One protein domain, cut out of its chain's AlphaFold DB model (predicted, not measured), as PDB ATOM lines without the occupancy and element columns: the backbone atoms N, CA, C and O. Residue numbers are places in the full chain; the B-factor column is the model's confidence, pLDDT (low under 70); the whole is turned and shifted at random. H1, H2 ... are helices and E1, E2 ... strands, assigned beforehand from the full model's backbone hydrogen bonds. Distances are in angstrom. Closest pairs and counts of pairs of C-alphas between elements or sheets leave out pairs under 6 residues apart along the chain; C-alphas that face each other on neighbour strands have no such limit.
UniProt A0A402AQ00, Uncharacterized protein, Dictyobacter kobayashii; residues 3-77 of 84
ATOM      1  N   PHE A   3      52.334   8.668 -14.064       98.06
ATOM      2  CA  PHE A   3      51.448   9.671 -14.649       98.06
ATOM      3  C   PHE A   3      50.663  10.334 -13.528       98.06
ATOM      4  O   PHE A   3      50.178   9.639 -12.638       98.06
ATOM      5  N   PHE A   4      50.501  11.648 -13.577       97.31
ATOM      6  CA  PHE A   4      49.629  12.364 -12.656       97.31
ATOM      7  C   PHE A   4      48.896  13.481 -13.391       97.31
ATOM      8  O   PHE A   4      49.358  13.957 -14.428       97.31
ATOM      9  N   ALA A   5      47.747  13.864 -12.855       97.00
ATOM     10  CA  ALA A   5      46.940  14.964 -13.347       97.00
ATOM     11  C   ALA A   5      46.384  15.755 -12.163       97.00
ATOM     12  O   ALA A   5      46.108  15.197 -11.098       97.00
ATOM     13  N   ILE A   6      46.214  17.055 -12.380       97.12
ATOM     14  CA  ILE A   6      45.578  17.974 -11.445       97.12
ATOM     15  C   ILE A   6      44.305  18.489 -12.116       97.12
ATOM     16  O   ILE A   6      44.357  19.020 -13.223       97.12
ATOM     17  N   GLY A   7      43.168  18.300 -11.455       96.94
ATOM     18  CA  GLY A   7      41.874  18.838 -11.855       96.94
ATOM     19  C   GLY A   7      41.478  19.977 -10.926       96.94
ATOM     20  O   GLY A   7      41.377  19.770  -9.719       96.94
ATOM     21  N   LEU A   8      41.246  21.161 -11.494       97.56
ATOM     22  CA  LEU A   8      40.850  22.365 -10.763       97.56
ATOM     23  C   LEU A   8      39.440  22.761 -11.203       97.56
ATOM     24  O   LEU A   8      39.171  22.847 -12.403       97.56
ATOM     25  N   SER A   9      38.558  22.970 -10.234       96.94
ATOM     26  CA  SER A   9      37.118  23.175 -10.380       96.94
ATOM     27  C   SER A   9      36.772  24.384 -11.235       96.94
ATOM     28  O   SER A   9      35.798  24.349 -11.978       96.94
ATOM     29  N   TRP A  10      37.606  25.420 -11.199       96.12
ATOM     30  CA  TRP A  10      37.442  26.628 -12.005       96.12
ATOM     31  C   TRP A  10      37.646  26.407 -13.512       96.12
ATOM     32  O   TRP A  10      37.390  27.313 -14.297       96.12
ATOM     33  N   HIS A  11      38.105  25.225 -13.935       96.31
ATOM     34  CA  HIS A  11      38.144  24.832 -15.348       96.31
ATOM     35  C   HIS A  11      36.954  23.958 -15.764       96.31
ATOM     36  O   HIS A  11      36.904  23.503 -16.906       96.31
ATOM     37  N   TRP A  12      36.041  23.632 -14.851       95.75
ATOM     38  CA  TRP A  12      34.941  22.725 -15.146       95.75
ATOM     39  C   TRP A  12      33.752  23.468 -15.725       95.75
ATOM     40  O   TRP A  12      33.280  24.446 -15.151       95.75
ATOM     41  N   ASP A  13      33.198  22.925 -16.803       96.94
ATOM     42  CA  ASP A  13      31.923  23.371 -17.355       96.94
ATOM     43  C   ASP A  13      30.747  22.753 -16.577       96.94
ATOM     44  O   ASP A  13      29.960  21.947 -17.076       96.94
ATOM     45  N   ALA A  14      30.682  23.057 -15.280       96.75
ATOM     46  CA  ALA A  14      29.622  22.571 -14.402       96.75
ATOM     47  C   ALA A  14      28.264  23.205 -14.754       96.75
ATOM     48  O   ALA A  14      27.233  22.534 -14.673       96.75
ATOM     49  N   GLU A  15      28.278  24.469 -15.191       97.06
ATOM     50  CA  GLU A  15      27.090  25.205 -15.630       97.06
ATOM     51  C   GLU A  15      26.509  24.618 -16.921       97.06
ATOM     52  O   GLU A  15      25.318  24.312 -16.951       97.06
ATOM     53  N   GLY A  16      27.335  24.359 -17.943       97.69
ATOM     54  CA  GLY A  16      26.888  23.752 -19.198       97.69
ATOM     55  C   GLY A  16      26.304  22.346 -19.029       97.69
ATOM     56  O   GLY A  16      25.400  21.958 -19.768       97.69
ATOM     57  N   LEU A  17      26.753  21.596 -18.016       96.56
ATOM     58  CA  LEU A  17      26.193  20.288 -17.654       96.56
ATOM     59  C   LEU A  17      25.029  20.358 -16.650       96.56
ATOM     60  O   LEU A  17      24.384  19.336 -16.409       96.56
ATOM     61  N   GLY A  18      24.763  21.515 -16.039       97.81
ATOM     62  CA  GLY A  18      23.730  21.672 -15.011       97.81
ATOM     63  C   GLY A  18      23.978  20.845 -13.742       97.81
ATOM     64  O   GLY A  18      23.024  20.417 -13.089       97.81
ATOM     65  N   ILE A  19      25.240  20.584 -13.388       98.06
ATOM     66  CA  ILE A  19      25.623  19.788 -12.209       98.06
ATOM     67  C   ILE A  19      26.467  20.607 -11.233       98.06
ATOM     68  O   ILE A  19      27.098  21.590 -11.600       98.06
ATOM     69  N   SER A  20      26.525  20.188  -9.966       97.62
ATOM     70  CA  SER A  20      27.453  20.809  -9.017       97.62
ATOM     71  C   SER A  20      28.904  20.465  -9.357       97.62
ATOM     72  O   SER A  20      29.191  19.383  -9.880       97.62
ATOM     73  N   THR A  21      29.841  21.335  -8.973       96.94
ATOM     74  CA  THR A  21      31.279  21.050  -9.089       96.94
ATOM     75  C   THR A  21      31.615  19.719  -8.418       96.94
ATOM     76  O   THR A  21      32.224  18.859  -9.036       96.94
ATOM     77  N   PHE A  22      31.110  19.441  -7.216       96.00
ATOM     78  CA  PHE A  22      31.347  18.148  -6.564       96.00
ATOM     79  C   PHE A  22      30.871  16.937  -7.391       96.00
ATOM     80  O   PHE A  22      31.536  15.908  -7.413       96.00
ATOM     81  N   ARG A  23      29.754  17.032  -8.124       97.75
ATOM     82  CA  ARG A  23      29.348  15.956  -9.047       97.75
ATOM     83  C   ARG A  23      30.301  15.834 -10.232       97.75
ATOM     84  O   ARG A  23      30.658  14.717 -10.592       97.75
ATOM     85  N   TYR A  24      30.756  16.957 -10.779       97.81
ATOM     86  CA  TYR A  24      31.774  16.983 -11.829       97.81
ATOM     87  C   TYR A  24      33.089  16.332 -11.356       97.81
ATOM     88  O   TYR A  24      33.668  15.518 -12.077       97.81
ATOM     89  N   ARG A  25      33.515  16.594 -10.109       96.94
ATOM     90  CA  ARG A  25      34.659  15.929  -9.456       96.94
ATOM     91  C   ARG A  25      34.552  14.420  -9.559       96.94
ATOM     92  O   ARG A  25      35.493  13.760  -9.986       96.94
ATOM     93  N   GLU A  26      33.416  13.882  -9.133       97.31
ATOM     94  CA  GLU A  26      33.210  12.442  -9.068       97.31
ATOM     95  C   GLU A  26      33.168  11.824 -10.472       97.31
ATOM     96  O   GLU A  26      33.718  10.741 -10.663       97.31
ATOM     97  N   LEU A  27      32.640  12.535 -11.479       96.94
ATOM     98  CA  LEU A  27      32.735  12.117 -12.885       96.94
ATOM     99  C   LEU A  27      34.191  12.037 -13.360       96.94
ATOM    100  O   LEU A  27      34.595  11.024 -13.933       96.94
ATOM    101  N   ILE A  28      34.994  13.070 -13.090       96.75
ATOM    102  CA  ILE A  28      36.420  13.093 -13.442       96.75
ATOM    103  C   ILE A  28      37.170  11.973 -12.720       96.75
ATOM    104  O   ILE A  28      37.885  11.201 -13.359       96.75
ATOM    105  N   LYS A  29      36.977  11.820 -11.408       97.38
ATOM    106  CA  LYS A  29      37.604  10.745 -10.630       97.38
ATOM    107  C   LYS A  29      37.224   9.368 -11.153       97.38
ATOM    108  O   LYS A  29      38.098   8.517 -11.279       97.38
ATOM    109  N   HIS A  30      35.953   9.152 -11.483       97.69
ATOM    110  CA  HIS A  30      35.498   7.891 -12.050       97.69
ATOM    111  C   HIS A  30      36.167   7.614 -13.401       97.69
ATOM    112  O   HIS A  30      36.741   6.541 -13.580       97.69
ATOM    113  N   LEU A  31      36.179   8.595 -14.313       97.38
ATOM    114  CA  LEU A  31      36.820   8.487 -15.626       97.38
ATOM    115  C   LEU A  31      38.298   8.098 -15.504       97.38
ATOM    116  O   LEU A  31      38.733   7.119 -16.111       97.38
ATOM    117  N   PHE A  32      39.065   8.822 -14.688       98.19
ATOM    118  CA  PHE A  32      40.477   8.520 -14.446       98.19
ATOM    119  C   PHE A  32      40.661   7.163 -13.745       98.19
ATOM    120  O   PHE A  32      41.573   6.406 -14.091       98.19
ATOM    121  N   GLY A  33      39.757   6.811 -12.827       98.06
ATOM    122  CA  GLY A  33      39.702   5.507 -12.169       98.06
ATOM    123  C   GLY A  33      39.580   4.342 -13.150       98.06
ATOM    124  O   GLY A  33      40.290   3.349 -12.994       98.06
ATOM    125  N   THR A  34      38.790   4.482 -14.225       98.12
ATOM    126  CA  THR A  34      38.700   3.450 -15.282       98.12
ATOM    127  C   THR A  34      40.041   3.170 -15.969       98.12
ATOM    128  O   THR A  34      40.237   2.098 -16.534       98.12
ATOM    129  N   GLN A  35      40.980   4.118 -15.899       97.88
ATOM    130  CA  GLN A  35      42.324   4.012 -16.466       97.88
ATOM    131  C   GLN A  35      43.387   3.660 -15.411       97.88
ATOM    132  O   GLN A  35      44.583   3.712 -15.706       97.88
ATOM    133  N   GLY A  36      42.986   3.297 -14.189       97.69
ATOM    134  CA  GLY A  36      43.887   2.883 -13.110       97.69
ATOM    135  C   GLY A  36      44.557   4.037 -12.361       97.69
ATOM    136  O   GLY A  36      45.587   3.831 -11.722       97.69
ATOM    137  N   PHE A  37      44.026   5.254 -12.461       98.56
ATOM    138  CA  PHE A  37      44.447   6.355 -11.599       98.56
ATOM    139  C   PHE A  37      43.706   6.295 -10.263       98.56
ATOM    140  O   PHE A  37      42.532   5.932 -10.214       98.56
ATOM    141  N   ILE A  38      44.375   6.714  -9.193       97.56
ATOM    142  CA  ILE A  38      43.763   6.891  -7.875       97.56
ATOM    143  C   ILE A  38      44.021   8.305  -7.362       97.56
ATOM    144  O   ILE A  38      44.978   8.960  -7.776       97.56
ATOM    145  N   GLU A  39      43.147   8.778  -6.482       97.12
ATOM    146  CA  GLU A  39      43.280  10.078  -5.832       97.12
ATOM    147  C   GLU A  39      44.366  10.047  -4.752       97.12
ATOM    148  O   GLU A  39      44.470   9.080  -3.997       97.12
ATOM    149  N   TYR A  40      45.147  11.124  -4.662       96.38
ATOM    150  CA  TYR A  40      46.121  11.327  -3.596       96.38
ATOM    151  C   TYR A  40      45.907  12.680  -2.923       96.38
ATOM    152  O   TYR A  40      45.746  13.703  -3.591       96.38
ATOM    153  N   SER A  41      45.987  12.693  -1.593       93.19
ATOM    154  CA  SER A  41      46.065  13.933  -0.824       93.19
ATOM    155  C   SER A  41      47.355  14.683  -1.144       93.19
ATOM    156  O   SER A  41      48.416  14.081  -1.334       93.19
ATOM    157  N   THR A  42      47.280  16.009  -1.161       94.81
ATOM    158  CA  THR A  42      48.429  16.865  -1.444       94.81
ATOM    159  C   THR A  42      48.349  18.177  -0.671       94.81
ATOM    160  O   THR A  42      47.266  18.653  -0.346       94.81
ATOM    161  N   THR A  43      49.511  18.756  -0.377       94.31
ATOM    162  CA  THR A  43      49.672  20.115   0.152       94.31
ATOM    163  C   THR A  43      49.865  21.152  -0.956       94.31
ATOM    164  O   THR A  43      50.271  22.274  -0.664       94.31
ATOM    165  N   GLU A  44      49.660  20.790  -2.228       93.31
ATOM    166  CA  GLU A  44      49.688  21.758  -3.324       93.31
ATOM    167  C   GLU A  44      48.561  22.790  -3.113       93.31
ATOM    168  O   GLU A  44      47.399  22.394  -2.964       93.31
ATOM    169  N   PRO A  45      48.884  24.100  -3.056       93.31
ATOM    170  CA  PRO A  45      47.927  25.128  -2.671       93.31
ATOM    171  C   PRO A  45      46.639  25.103  -3.491       93.31
ATOM    172  O   PRO A  45      45.563  25.078  -2.901       93.31
ATOM    173  N   ASN A  46      46.726  25.021  -4.821       94.88
ATOM    174  CA  ASN A  46      45.552  25.087  -5.692       94.88
ATOM    175  C   ASN A  46      44.619  23.886  -5.505       94.88
ATOM    176  O   ASN A  46      43.404  24.055  -5.464       94.88
ATOM    177  N   VAL A  47      45.156  22.678  -5.337       95.62
ATOM    178  CA  VAL A  47      44.351  21.487  -5.038       95.62
ATOM    179  C   VAL A  47      43.712  21.586  -3.655       95.62
ATOM    180  O   VAL A  47      42.566  21.190  -3.481       95.62
ATOM    181  N   SER A  48      44.411  22.157  -2.673       92.94
ATOM    182  CA  SER A  48      43.876  22.304  -1.314       92.94
ATOM    183  C   SER A  48      42.825  23.415  -1.156       92.94
ATOM    184  O   SER A  48      42.098  23.416  -0.164       92.94
ATOM    185  N   MET A  49      42.723  24.346  -2.115       94.12
ATOM    186  CA  MET A  49      41.814  25.499  -2.043       94.12
ATOM    187  C   MET A  49      40.332  25.122  -2.063       94.12
ATOM    188  O   MET A  49      39.531  25.778  -1.403       94.12
ATOM    189  N   GLU A  50      39.955  24.082  -2.805       95.19
ATOM    190  CA  GLU A  50      38.565  23.639  -2.898       95.19
ATOM    191  C   GLU A  50      38.466  22.119  -2.833       95.19
ATOM    192  O   GLU A  50      39.212  21.409  -3.497       95.19
ATOM    193  N   LEU A  51      37.459  21.606  -2.122       94.19
ATOM    194  CA  LEU A  51      37.180  20.163  -2.042       94.19
ATOM    195  C   LEU A  51      36.851  19.537  -3.402       94.19
ATOM    196  O   LEU A  51      36.950  18.325  -3.577       94.19
ATOM    197  N   ALA A  52      36.431  20.362  -4.358       97.00
ATOM    198  CA  ALA A  52      36.231  19.966  -5.733       97.00
ATOM    199  C   ALA A  52      37.566  19.699  -6.453       97.00
ATOM    200  O   ALA A  52      37.597  18.842  -7.322       97.00
ATOM    201  N   ASN A  53      38.697  20.274  -6.049       97.62
ATOM    202  CA  ASN A  53      39.977  20.100  -6.745       97.62
ATOM    203  C   ASN A  53      40.666  18.783  -6.390       97.62
ATOM    204  O   ASN A  53      40.682  18.352  -5.236       97.62
ATOM    205  N   VAL A  54      41.210  18.097  -7.389       97.12
ATOM    206  CA  VAL A  54      41.664  16.704  -7.279       97.12
ATOM    207  C   VAL A  54      43.067  16.564  -7.853       97.12
ATOM    208  O   VAL A  54      43.357  17.080  -8.930       97.12
ATOM    209  N   LEU A  55      43.916  15.795  -7.171       97.88
ATOM    210  CA  LEU A  55      45.134  15.233  -7.745       97.88
ATOM    211  C   LEU A  55      44.956  13.724  -7.865       97.88
ATOM    212  O   LEU A  55      44.679  13.039  -6.880       97.88
ATOM    213  N   VAL A  56      45.126  13.201  -9.075       98.19
ATOM    214  CA  VAL A  56      45.122  11.759  -9.330       98.19
ATOM    215  C   VAL A  56      46.445  11.322  -9.932       98.19
ATOM    216  O   VAL A  56      47.044  12.041 -10.733       98.19
ATOM    217  N   ALA A  57      46.902  10.125  -9.582       98.25
ATOM    218  CA  ALA A  57      48.105   9.549 -10.162       98.25
ATOM    219  C   ALA A  57      47.967   8.046 -10.412       98.25
ATOM    220  O   ALA A  57      47.237   7.334  -9.725       98.25
ATOM    221  N   ARG A  58      48.716   7.572 -11.406       98.19
ATOM    222  CA  ARG A  58      48.916   6.163 -11.735       98.19
ATOM    223  C   ARG A  58      50.410   5.875 -11.726       98.19
ATOM    224  O   ARG A  58      51.161   6.381 -12.566       98.19
ATOM    225  N   ILE A  59      50.834   5.059 -10.771       98.19
ATOM    226  CA  ILE A  59      52.219   4.618 -10.617       98.19
ATOM    227  C   ILE A  59      52.307   3.225 -11.235       98.19
ATOM    228  O   ILE A  59      51.644   2.311 -10.767       98.19
ATOM    229  N   GLY A  60      53.071   3.071 -12.319       97.75
ATOM    230  CA  GLY A  60      53.223   1.760 -12.957       97.75
ATOM    231  C   GLY A  60      54.107   0.808 -12.146       97.75
ATOM    232  O   GLY A  60      55.099   1.239 -11.567       97.75
ATOM    233  N   ASP A  61      53.822  -0.490 -12.217       96.25
ATOM    234  CA  ASP A  61      54.450  -1.530 -11.378       96.25
ATOM    235  C   ASP A  61      55.967  -1.688 -11.566       96.25
ATOM    236  O   ASP A  61      56.657  -2.246 -10.721       96.25
ATOM    237  N   ARG A  62      56.515  -1.190 -12.683       97.56
ATOM    238  CA  ARG A  62      57.962  -1.207 -12.973       97.56
ATOM    239  C   ARG A  62      58.706   0.027 -12.448       97.56
ATOM    240  O   ARG A  62      59.863   0.237 -12.804       97.56
ATOM    241  N   VAL A  63      58.034   0.913 -11.716       97.81
ATOM    242  CA  VAL A  63      58.671   2.082 -11.099       97.81
ATOM    243  C   VAL A  63      59.431   1.630  -9.858       97.81
ATOM    244  O   VAL A  63      58.874   0.960  -8.998       97.81
ATOM    245  N   ASP A  64      60.695   2.033  -9.763       98.19
ATOM    246  CA  ASP A  64      61.514   1.780  -8.581       98.19
ATOM    247  C   ASP A  64      60.866   2.373  -7.317       98.19
ATOM    248  O   ASP A  64      60.385   3.513  -7.316       98.19
ATOM    249  N   GLN A  65      60.887   1.607  -6.226       97.00
ATOM    250  CA  GLN A  65      60.221   1.972  -4.976       97.00
ATOM    251  C   GLN A  65      60.738   3.289  -4.378       97.00
ATOM    252  O   GLN A  65      59.993   4.028  -3.727       97.00
ATOM    253  N   ARG A  66      62.011   3.631  -4.600       97.69
ATOM    254  CA  ARG A  66      62.585   4.909  -4.166       97.69
ATOM    255  C   ARG A  66      61.972   6.074  -4.934       97.69
ATOM    256  O   ARG A  66      61.718   7.125  -4.345       97.69
ATOM    257  N   VAL A  67      61.725   5.895  -6.231       97.81
ATOM    258  CA  VAL A  67      61.125   6.920  -7.095       97.81
ATOM    259  C   VAL A  67      59.657   7.128  -6.733       97.81
ATOM    260  O   VAL A  67      59.237   8.274  -6.570       97.81
ATOM    261  N   SER A  68      58.889   6.049  -6.540       97.31
ATOM    262  CA  SER A  68      57.488   6.145  -6.101       97.31
ATOM    263  C   SER A  68      57.378   6.823  -4.732       97.31
ATOM    264  O   SER A  68      56.621   7.780  -4.581       97.31
ATOM    265  N   SER A  69      58.211   6.429  -3.765       96.56
ATOM    266  CA  SER A  69      58.248   7.046  -2.431       96.56
ATOM    267  C   SER A  69      58.625   8.529  -2.488       96.56
ATOM    268  O   SER A  69      58.009   9.357  -1.820       96.56
ATOM    269  N   GLN A  70      59.612   8.902  -3.312       96.94
ATOM    270  CA  GLN A  70      59.993  10.306  -3.478       96.94
ATOM    271  C   GLN A  70      58.860  11.140  -4.088       96.94
ATOM    272  O   GLN A  70      58.658  12.278  -3.665       96.94
ATOM    273  N   PHE A  71      58.128  10.592  -5.059       96.31
ATOM    274  CA  PHE A  71      56.955  11.244  -5.635       96.31
ATOM    275  C   PHE A  71      55.877  11.486  -4.569       96.31
ATOM    276  O   PHE A  71      55.474  12.631  -4.382       96.31
ATOM    277  N   LEU A  72      55.491  10.455  -3.808       95.50
ATOM    278  CA  LEU A  72      54.478  10.574  -2.750       95.50
ATOM    279  C   LEU A  72      54.881  11.582  -1.667       95.50
ATOM    280  O   LEU A  72      54.083  12.433  -1.285       95.50
ATOM    281  N   ASN A  73      56.146  11.567  -1.240       95.31
ATOM    282  CA  ASN A  73      56.664  12.537  -0.274       95.31
ATOM    283  C   ASN A  73      56.575  13.983  -0.783       95.31
ATOM    284  O   ASN A  73      56.383  14.905   0.007       95.31
ATOM    285  N   ARG A  74      56.717  14.212  -2.094       94.56
ATOM    286  CA  ARG A  74      56.587  15.553  -2.684       94.56
ATOM    287  C   ARG A  74      55.141  16.033  -2.750       94.56
ATOM    288  O   ARG A  74      54.947  17.241  -2.711       94.56
ATOM    289  N   LEU A  75      54.155  15.136  -2.793       94.06
ATOM    290  CA  LEU A  75      52.742  15.530  -2.771       94.06
ATOM    291  C   LEU A  75      52.367  16.223  -1.458       94.06
ATOM    292  O   LEU A  75      51.536  17.120  -1.477       94.06
ATOM    293  N   ILE A  76      52.977  15.829  -0.339       89.69
ATOM    294  CA  ILE A  76      52.607  16.291   1.009       89.69
ATOM    295  C   ILE A  76      53.617  17.254   1.647       89.69
ATOM    296  O   ILE A  76      53.438  17.677   2.790       89.69
ATOM    297  N   ARG A  77      54.710  17.596   0.951       79.56
ATOM    298  CA  ARG A  77      55.661  18.589   1.465       79.56
ATOM    299  C   ARG A  77      55.113  19.990   1.240       79.56
ATOM    300  O   ARG A  77      55.172  20.520   0.134       79.56
TER     301      ARG A  77
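AT A GLANCE: This is residues 3 to 77 of the 84 residues of an uncharacterized protein of Dictyobacter kobayashii (UniProt A0A402AQ00). A two-stranded antiparallel ribbon, E1 and E2, lies in the middle of a flat domain, and the long helix H2 packs on it with residues 25 to 33, mainly along E2. The short helix H1 and the helix H4 lie toward opposite ends of the longest axis, while H3 sits near the end of E1 and the start of E2; residues 61 to 66 stick out. The printed part has 75 residues, with elements in the order E1, H1, H2, H3, E2, H4, and its class is mixed, helices and strands. It is only just compact, close to loose, with a radius of gyration of the C-alphas of 13.6 A and spans of 43 by 26 by 13 A.

HOW THE PARTS SIT: E1, residues 3 to 7, is the antiparallel neighbour of E2, residues 54 to 59, at 172 degrees; N 5 and O 56 are 2.9 A apart and N 7 and O 54 2.8 A, within hydrogen-bond range. Residues 38 to 39 also pair antiparallel with residues 56 to 57 of E2. H1, residues 14 to 17, is close to but not clearly touching H2, residues 21 to 34; their closest C-alphas, Ala 14 and Thr 21, are 5.8 A apart. The closest C-alphas of H2 and E2, Arg 25 and Val 54, are 7.4 A apart. Those of E2 and H3, residues 45 to 49, are Val 54 and Val 47, 5.9 A; those of E2 and H4, residues 65 to 75, are Ile 59 and Ser 68, 7.1 A. H2 and H4 are apart. Every O i to N i+4 pair is within hydrogen-bond range in H2, H3 and H4; H1 is too short for one.

IN THESE COORDINATES: E1 begins at C-alpha 3 (51.448, 9.671, -14.649) and measures 13.5 A. H1 measures 5.2 A, H2 20.1 A, H3 6.2 A and E2 16.4 A. H4 measures 15.6 A and ends at C-alpha 75 (52.742, 15.530, -2.771).

THE WHOLE: The C-alphas farthest apart, Gly 18 and Arg 66, are 43.7 A apart. The printed part has no cut and no long link. Its mean pLDDT is 96.4, and no printed residue is under 70.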